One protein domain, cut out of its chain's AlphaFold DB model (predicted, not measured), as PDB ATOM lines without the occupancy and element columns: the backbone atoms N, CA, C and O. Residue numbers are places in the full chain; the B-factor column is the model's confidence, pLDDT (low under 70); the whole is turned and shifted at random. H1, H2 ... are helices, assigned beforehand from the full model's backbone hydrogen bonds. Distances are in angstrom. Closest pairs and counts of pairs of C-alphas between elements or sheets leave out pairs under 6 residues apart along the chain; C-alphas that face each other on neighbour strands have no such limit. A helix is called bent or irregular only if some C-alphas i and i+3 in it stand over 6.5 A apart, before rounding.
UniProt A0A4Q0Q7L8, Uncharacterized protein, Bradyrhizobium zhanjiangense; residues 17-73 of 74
ATOM      1  N   ARG A  17      67.587  55.680  54.763       90.50
ATOM      2  CA  ARG A  17      66.247  56.035  55.260       90.50
ATOM      3  C   ARG A  17      66.252  56.307  56.763       90.50
ATOM      4  O   ARG A  17      65.711  57.325  57.180       90.50
ATOM      5  N   ALA A  18      66.931  55.471  57.547       91.81
ATOM      6  CA  ALA A  18      67.067  55.683  58.987       91.81
ATOM      7  C   ALA A  18      67.808  56.992  59.326       91.81
ATOM      8  O   ALA A  18      67.478  57.658  60.306       91.81
ATOM      9  N   ASP A  19      68.790  57.383  58.510       92.69
ATOM     10  CA  ASP A  19      69.489  58.660  58.672       92.69
ATOM     11  C   ASP A  19      68.572  59.857  58.362       92.69
ATOM     12  O   ASP A  19      68.616  60.870  59.063       92.69
ATOM     13  N   LEU A  20      67.704  59.740  57.349       90.56
ATOM     14  CA  LEU A  20      66.695  60.761  57.041       90.56
ATOM     15  C   LEU A  20      65.664  60.900  58.167       90.56
ATOM     16  O   LEU A  20      65.332  62.023  58.546       90.56
ATOM     17  N   ASP A  21      65.189  59.782  58.714       90.88
ATOM     18  CA  ASP A  21      64.263  59.778  59.849       90.88
ATOM     19  C   ASP A  21      64.863  60.473  61.065       90.88
ATOM     20  O   ASP A  21      64.228  61.349  61.654       90.88
ATOM     21  N   ARG A  22      66.120  60.149  61.383       93.12
ATOM     22  CA  ARG A  22      66.842  60.765  62.496       93.12
ATOM     23  C   ARG A  22      66.970  62.273  62.327       93.12
ATOM     24  O   ARG A  22      66.728  63.010  63.276       93.12
ATOM     25  N   PHE A  23      67.293  62.740  61.122       93.38
ATOM     26  CA  PHE A  23      67.357  64.174  60.839       93.38
ATOM     27  C   PHE A  23      66.006  64.865  61.080       93.38
ATOM     28  O   PHE A  23      65.954  65.971  61.619       93.38
ATOM     29  N   ILE A  24      64.901  64.226  60.679       90.06
ATOM     30  CA  ILE A  24      63.556  64.762  60.910       90.06
ATOM     31  C   ILE A  24      63.257  64.811  62.411       90.06
ATOM     32  O   ILE A  24      62.785  65.842  62.888       90.06
ATOM     33  N   ASP A  25      63.573  63.756  63.163       92.25
ATOM     34  CA  ASP A  25      63.360  63.715  64.615       92.25
ATOM     35  C   ASP A  25      64.181  64.769  65.362       92.25
ATOM     36  O   ASP A  25      63.655  65.456  66.237       92.25
ATOM     37  N   GLU A  26      65.440  64.980  64.978       93.25
ATOM     38  CA  GLU A  26      66.278  66.049  65.533       93.25
ATOM     39  C   GLU A  26      65.656  67.432  65.293       93.25
ATOM     40  O   GLU A  26      65.618  68.276  66.195       93.25
ATOM     41  N   ARG A  27      65.098  67.665  64.098       91.19
ATOM     42  CA  ARG A  27      64.380  68.911  63.792       91.19
ATOM     43  C   ARG A  27      63.079  69.050  64.578       91.19
ATOM     44  O   ARG A  27      62.773  70.152  65.030       91.19
ATOM     45  N   VAL A  28      62.337  67.964  64.782       91.81
ATOM     46  CA  VAL A  28      61.132  67.956  65.627       91.81
ATOM     47  C   VAL A  28      61.485  68.288  67.074       91.81
ATOM     48  O   VAL A  28      60.814  69.123  67.678       91.81
ATOM     49  N   ALA A  29      62.554  67.699  67.613       91.81
ATOM     50  CA  ALA A  29      63.023  67.973  68.967       91.81
ATOM     51  C   ALA A  29      63.422  69.447  69.142       91.81
ATOM     52  O   ALA A  29      63.108  70.058  70.164       91.81
ATOM     53  N   GLU A  30      64.058  70.050  68.137       91.31
ATOM     54  CA  GLU A  30      64.388  71.476  68.167       91.31
ATOM     55  C   GLU A  30      63.132  72.361  68.133       91.31
ATOM     56  O   GLU A  30      62.992  73.274  68.948       91.31
ATOM     57  N   LEU A  31      62.158  72.046  67.272       89.69
ATOM     58  CA  LEU A  31      60.869  72.747  67.257       89.69
ATOM     59  C   LEU A  31      60.097  72.574  68.567       89.69
ATOM     60  O   LEU A  31      59.427  73.501  69.014       89.69
ATOM     61  N   LYS A  32      60.202  71.414  69.218       91.38
ATOM     62  CA  LYS A  32      59.540  71.141  70.496       91.38
ATOM     63  C   LYS A  32      60.046  72.057  71.612       91.38
ATOM     64  O   LYS A  32      59.242  72.483  72.440       91.38
ATOM     65  N   LYS A  33      61.333  72.425  71.602       91.25
ATOM     66  CA  LYS A  33      61.893  73.428  72.530       91.25
ATOM     67  C   LYS A  33      61.277  74.811  72.314       91.25
ATOM     68  O   LYS A  33      61.035  75.529  73.276       91.25
ATOM     69  N   GLN A  34      61.003  75.166  71.059       88.62
ATOM     70  CA  GLN A  34      60.395  76.447  70.688       88.62
ATOM     71  C   GLN A  34      58.870  76.450  70.895       88.62
ATOM     72  O   GLN A  34      58.268  77.497  71.115       88.62
ATOM     73  N   CYS A  35      58.229  75.280  70.831       86.69
ATOM     74  CA  CYS A  35      56.780  75.094  70.899       86.69
ATOM     75  C   CYS A  35      56.406  73.971  71.891       86.69
ATOM     76  O   CYS A  35      55.948  72.899  71.478       86.69
ATOM     77  N   PRO A  36      56.541  74.196  73.213       82.94
ATOM     78  CA  PRO A  36      56.371  73.142  74.217       82.94
ATOM     79  C   PRO A  36      54.948  72.563  74.260       82.94
ATOM     80  O   PRO A  36      54.775  71.381  74.562       82.94
ATOM     81  N   GLY A  37      53.933  73.351  73.895       89.44
ATOM     82  CA  GLY A  37      52.527  72.930  73.892       89.44
ATOM     83  C   GLY A  37      52.113  72.024  72.727       89.44
ATOM     84  O   GLY A  37      51.026  71.454  72.769       89.44
ATOM     85  N   VAL A  38      52.946  71.862  71.692       88.88
ATOM     86  CA  VAL A  38      52.573  71.103  70.485       88.88
ATOM     87  C   VAL A  38      53.118  69.672  70.563       88.88
ATOM     88  O   VAL A  38      54.306  69.499  70.838       88.88
ATOM     89  N   PRO A  39      52.306  68.623  70.344       91.25
ATOM     90  CA  PRO A  39      52.793  67.243  70.318       91.25
ATOM     91  C   PRO A  39      53.816  67.004  69.200       91.25
ATOM     92  O   PRO A  39      53.659  67.510  68.090       91.25
ATOM     93  N   GLU A  40      54.823  66.173  69.460       89.56
ATOM     94  CA  GLU A  40      55.890  65.866  68.492       89.56
ATOM     95  C   GLU A  40      55.353  65.280  67.185       89.56
ATOM     96  O   GLU A  40      55.793  65.676  66.111       89.56
ATOM     97  N   GLY A  41      54.328  64.424  67.247       87.94
ATOM     98  CA  GLY A  41      53.686  63.881  66.045       87.94
ATOM     99  C   GLY A  41      53.057  64.957  65.153       87.94
ATOM    100  O   GLY A  41      53.102  64.846  63.930       87.94
ATOM    101  N   VAL A  42      52.527  66.034  65.746       89.19
ATOM    102  CA  VAL A  42      51.971  67.176  65.001       89.19
ATOM    103  C   VAL A  42      53.093  68.014  64.394       89.19
ATOM    104  O   VAL A  42      52.992  68.416  63.237       89.19
ATOM    105  N   LEU A  43      54.185  68.230  65.133       90.06
ATOM    106  CA  LEU A  43      55.378  68.913  64.623       90.06
ATOM    107  C   LEU A  43      56.008  68.142  63.456       90.06
ATOM    108  O   LEU A  43      56.327  68.739  62.430       90.06
ATOM    109  N   ARG A  44      56.114  66.813  63.575       89.12
ATOM    110  CA  ARG A  44      56.611  65.922  62.520       89.12
ATOM    111  C   ARG A  44      55.716  65.964  61.284       89.12
ATOM    112  O   ARG A  44      56.221  66.148  60.181       89.12
ATOM    113  N   MET A  45      54.397  65.879  61.462       87.50
ATOM    114  CA  MET A  45      53.423  66.049  60.373       87.50
ATOM    115  C   MET A  45      53.546  67.416  59.690       87.50
ATOM    116  O   MET A  45      53.539  67.495  58.463       87.50
ATOM    117  N   GLY A  46      53.692  68.490  60.469       86.19
ATOM    118  CA  GLY A  46      53.887  69.840  59.944       86.19
ATOM    119  C   GLY A  46      55.172  69.974  59.125       86.19
ATOM    120  O   GLY A  46      55.142  70.544  58.037       86.19
ATOM    121  N   LEU A  47      56.276  69.396  59.613       85.38
ATOM    122  CA  LEU A  47      57.571  69.343  58.926       85.38
ATOM    123  C   LEU A  47      57.505  68.551  57.619       85.38
ATOM    124  O   LEU A  47      57.975  69.024  56.587       85.38
ATOM    125  N   MET A  48      56.912  67.357  57.651       82.56
ATOM    126  CA  MET A  48      56.801  66.494  56.472       82.56
ATOM    127  C   MET A  48      55.817  67.049  55.430       82.56
ATOM    128  O   MET A  48      55.950  66.777  54.230       82.56
ATOM    129  N   GLY A  49      54.855  67.872  55.855       76.62
ATOM    130  CA  GLY A  49      53.883  68.524  54.985       76.62
ATOM    131  C   GLY A  49      53.139  67.536  54.075       76.62
ATOM    132  O   GLY A  49      52.959  66.364  54.395       76.62
ATOM    133  N   LYS A  50      52.735  67.991  52.878       63.66
ATOM    134  CA  LYS A  50      52.086  67.140  51.853       63.66
ATOM    135  C   LYS A  50      53.062  66.234  51.088       63.66
ATOM    136  O   LYS A  50      52.679  65.625  50.093       63.66
ATOM    137  N   SER A  51      54.339  66.211  51.468       65.50
ATOM    138  CA  SER A  51      55.393  65.633  50.635       65.50
ATOM    139  C   SER A  51      55.421  64.103  50.667       65.50
ATOM    140  O   SER A  51      55.891  63.503  49.702       65.50
ATOM    141  N   GLY A  52      54.914  63.484  51.741       70.69
ATOM    142  CA  GLY A  52      54.782  62.031  51.912       70.69
ATOM    143  C   GLY A  52      56.095  61.233  51.951       70.69
ATOM    144  O   GLY A  52      56.063  60.086  52.372       70.69
ATOM    145  N   CYS A  53      57.230  61.819  51.542       84.06
ATOM    146  CA  CYS A  53      58.564  61.211  51.567       84.06
ATOM    147  C   CYS A  53      59.495  61.978  52.506       84.06
ATOM    148  O   CYS A  53      59.660  63.199  52.378       84.06
ATOM    149  N   GLU A  54      60.208  61.248  53.360       83.50
ATOM    150  CA  GLU A  54      61.274  61.776  54.214       83.50
ATOM    151  C   GLU A  54      62.363  62.440  53.365       83.50
ATOM    152  O   GLU A  54      62.807  63.550  53.649       83.50
ATOM    153  N   CYS A  55      62.709  61.818  52.234       87.44
ATOM    154  CA  CYS A  55      63.689  62.320  51.276       87.44
ATOM    155  C   CYS A  55      63.405  63.759  50.811       87.44
ATOM    156  O   CYS A  55      64.285  64.621  50.802       87.44
ATOM    157  N   ARG A  56      62.148  64.031  50.445       86.38
ATOM    158  CA  ARG A  56      61.704  65.336  49.947       86.38
ATOM    159  C   ARG A  56      61.639  66.358  51.079       86.38
ATOM    160  O   ARG A  56      61.990  67.515  50.864       86.38
ATOM    161  N   THR A  57      61.246  65.914  52.268       84.94
ATOM    162  CA  THR A  57      61.218  66.733  53.484       84.94
ATOM    163  C   THR A  57      62.617  67.241  53.832       84.94
ATOM    164  O   THR A  57      62.820  68.447  53.958       84.94
ATOM    165  N   VAL A  58      63.613  66.351  53.895       86.81
ATOM    166  CA  VAL A  58      64.998  66.723  54.231       86.81
ATOM    167  C   VAL A  58      65.596  67.686  53.204       86.81
ATOM    168  O   VAL A  58      66.230  68.670  53.585       86.81
ATOM    169  N   LEU A  59      65.372  67.451  51.907       87.31
ATOM    170  CA  LEU A  59      65.842  68.362  50.857       87.31
ATOM    171  C   LEU A  59      65.200  69.751  50.965       87.31
ATOM    172  O   LEU A  59      65.896  70.755  50.810       87.31
ATOM    173  N   ALA A  60      63.901  69.820  51.262       86.75
ATOM    174  CA  ALA A  60      63.203  71.088  51.451       86.75
ATOM    175  C   ALA A  60      63.742  71.857  52.667       86.75
ATOM    176  O   ALA A  60      64.008  73.051  52.552       86.75
ATOM    177  N   ILE A  61      63.976  71.169  53.793       86.69
ATOM    178  CA  ILE A  61      64.564  71.769  55.001       86.69
ATOM    179  C   ILE A  61      65.963  72.307  54.700       86.69
ATOM    180  O   ILE A  61      66.224  73.476  54.947       86.69
ATOM    181  N   LYS A  62      66.841  71.504  54.084       87.50
ATOM    182  CA  LYS A  62      68.202  71.944  53.734       87.50
ATOM    183  C   LYS A  62      68.214  73.129  52.771       87.50
ATOM    184  O   LYS A  62      69.059  74.009  52.896       87.50
ATOM    185  N   THR A  63      67.291  73.151  51.811       87.19
ATOM    186  CA  THR A  63      67.152  74.275  50.875       87.19
ATOM    187  C   THR A  63      66.710  75.535  51.611       87.19
ATOM    188  O   THR A  63      67.293  76.594  51.397       87.19
ATOM    189  N   LYS A  64      65.735  75.414  52.519       84.94
ATOM    190  CA  LYS A  64      65.267  76.525  53.351       84.94
ATOM    191  C   LYS A  64      66.374  77.050  54.270       84.94
ATOM    192  O   LYS A  64      66.613  78.250  54.273       84.94
ATOM    193  N   ASP A  65      67.097  76.167  54.958       85.81
ATOM    194  CA  ASP A  65      68.229  76.534  55.821       85.81
ATOM    195  C   ASP A  65      69.306  77.302  55.032       85.81
ATOM    196  O   ASP A  65      69.838  78.308  55.497       85.81
ATOM    197  N   ALA A  66      69.614  76.854  53.809       81.12
ATOM    198  CA  ALA A  66      70.573  77.527  52.934       81.12
ATOM    199  C   ALA A  66      70.077  78.909  52.468       81.12
ATOM    200  O   ALA A  66      70.869  79.843  52.367       81.12
ATOM    201  N   GLN A  67      68.777  79.055  52.204       77.12
ATOM    202  CA  GLN A  67      68.162  80.337  51.848       77.12
ATOM    203  C   GLN A  67      68.137  81.310  53.032       77.12
ATOM    204  O   GLN A  67      68.417  82.490  52.854       77.12
ATOM    205  N   GLU A  68      67.840  80.833  54.239       77.12
ATOM    206  CA  GLU A  68      67.866  81.643  55.461       77.12
ATOM    207  C   GLU A  68      69.292  82.092  55.803       77.12
ATOM    208  O   GLU A  68      69.499  83.256  56.141       77.12
ATOM    209  N   ALA A  69      70.291  81.223  55.615       72.62
ATOM    210  CA  ALA A  69      71.699  81.593  55.740       72.62
ATOM    211  C   ALA A  69      72.132  82.643  54.698       72.62
ATOM    212  O   ALA A  69      72.912  83.535  55.018       72.62
ATOM    213  N   ALA A  70      71.612  82.567  53.467       69.00
ATOM    214  CA  ALA A  70      71.874  83.568  52.433       69.00
ATOM    215  C   ALA A  70      71.170  84.910  52.712       69.00
ATOM    216  O   ALA A  70      71.726  85.964  52.421       69.00
ATOM    217  N   ASN A  71      69.974  84.878  53.306       62.16
ATOM    218  CA  ASN A  71      69.176  86.072  53.603       62.16
ATOM    219  C   ASN A  71      69.562  86.757  54.927       62.16
ATOM    220  O   ASN A  71      69.260  87.931  55.102       62.16
ATOM    221  N   GLY A  72      70.217  86.051  55.853       56.31
ATOM    222  CA  GLY A  72      70.748  86.613  57.103       56.31
ATOM    223  C   GLY A  72      72.132  87.265  56.977       56.31
ATOM    224  O   GLY A  72      72.674  87.723  57.979       56.31
ATOM    225  N   ALA A  73      72.715  87.283  55.774       51.38
ATOM    226  CA  ALA A  73      74.003  87.913  55.470       51.38
ATOM    227  C   ALA A  73      73.869  89.312  54.823       51.38
ATOM    228  O   ALA A  73      74.859  89.829  54.300       51.38
TER     229      ALA A  73
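Overview. This is residues 17 to 73 of the 74 residues of an uncharacterized protein of Bradyrhizobium zhanjiangense (UniProt A0A4Q0Q7L8). Two long helices, H1 and H3, make a V: they meet near their first residues and spread from there, while the short, irregular H2 packs on residues 24 to 32 of H1. Residues 62 to 73, mostly H3, stick out as a free arm. The printed part has 57 residues, with three named helices in the order H1, H2, H3 and no named strand; the class is all helix. It is only just compact, close to loose, with a radius of gyration of the C-alphas of 11.8 A and spans of 33 by 26 by 20 A.

Along the chain. H1, residues 17 to 34, begins with C-alpha 17 at (66.247, 56.035, 55.260) and is 26.2 A long. H3, residues 54 to 71, is 25.6 A long and ends with C-alpha 71 at (69.176, 86.072, 53.603). H2, residues 40 to 51, measures 17.9 A and is irregular: C-alphas 47 and 50 are 9.2 A apart.

Arrangement. H1 touches H2 with residues 24 to 32 alone, at a steep tilt of 57 degrees, opposite ways; their closest C-alphas, of Val 28 and Arg 44, are 5.9 A apart. H1 touches H3 with residues 17 to 24 alone, at a steep tilt of 51 degrees, the same way; their closest C-alphas are those of Leu 20 and Glu 54, at 6.2 A. H2 and H3 touch only at the corner by their link, about perpendicular at 88 degrees, with the C-alphas of Met 48 and Thr 57 closest at 5.3 A. Every O i to N i+4 pair is within hydrogen-bond range in H1 and H3, and 6 of 8 are in H2.

Size, cuts and confidence. The two C-alphas farthest apart, those of Gly 41 and Ala 73, are 33.2 A from each other. Without residues 62 to 73 the body spans 27 by 20 by 15 A. The printed part has no cut, and both links are tight. The mean pLDDT of the printed part is 84.5; residues 50 to 51 and 70 to 73 are under 70.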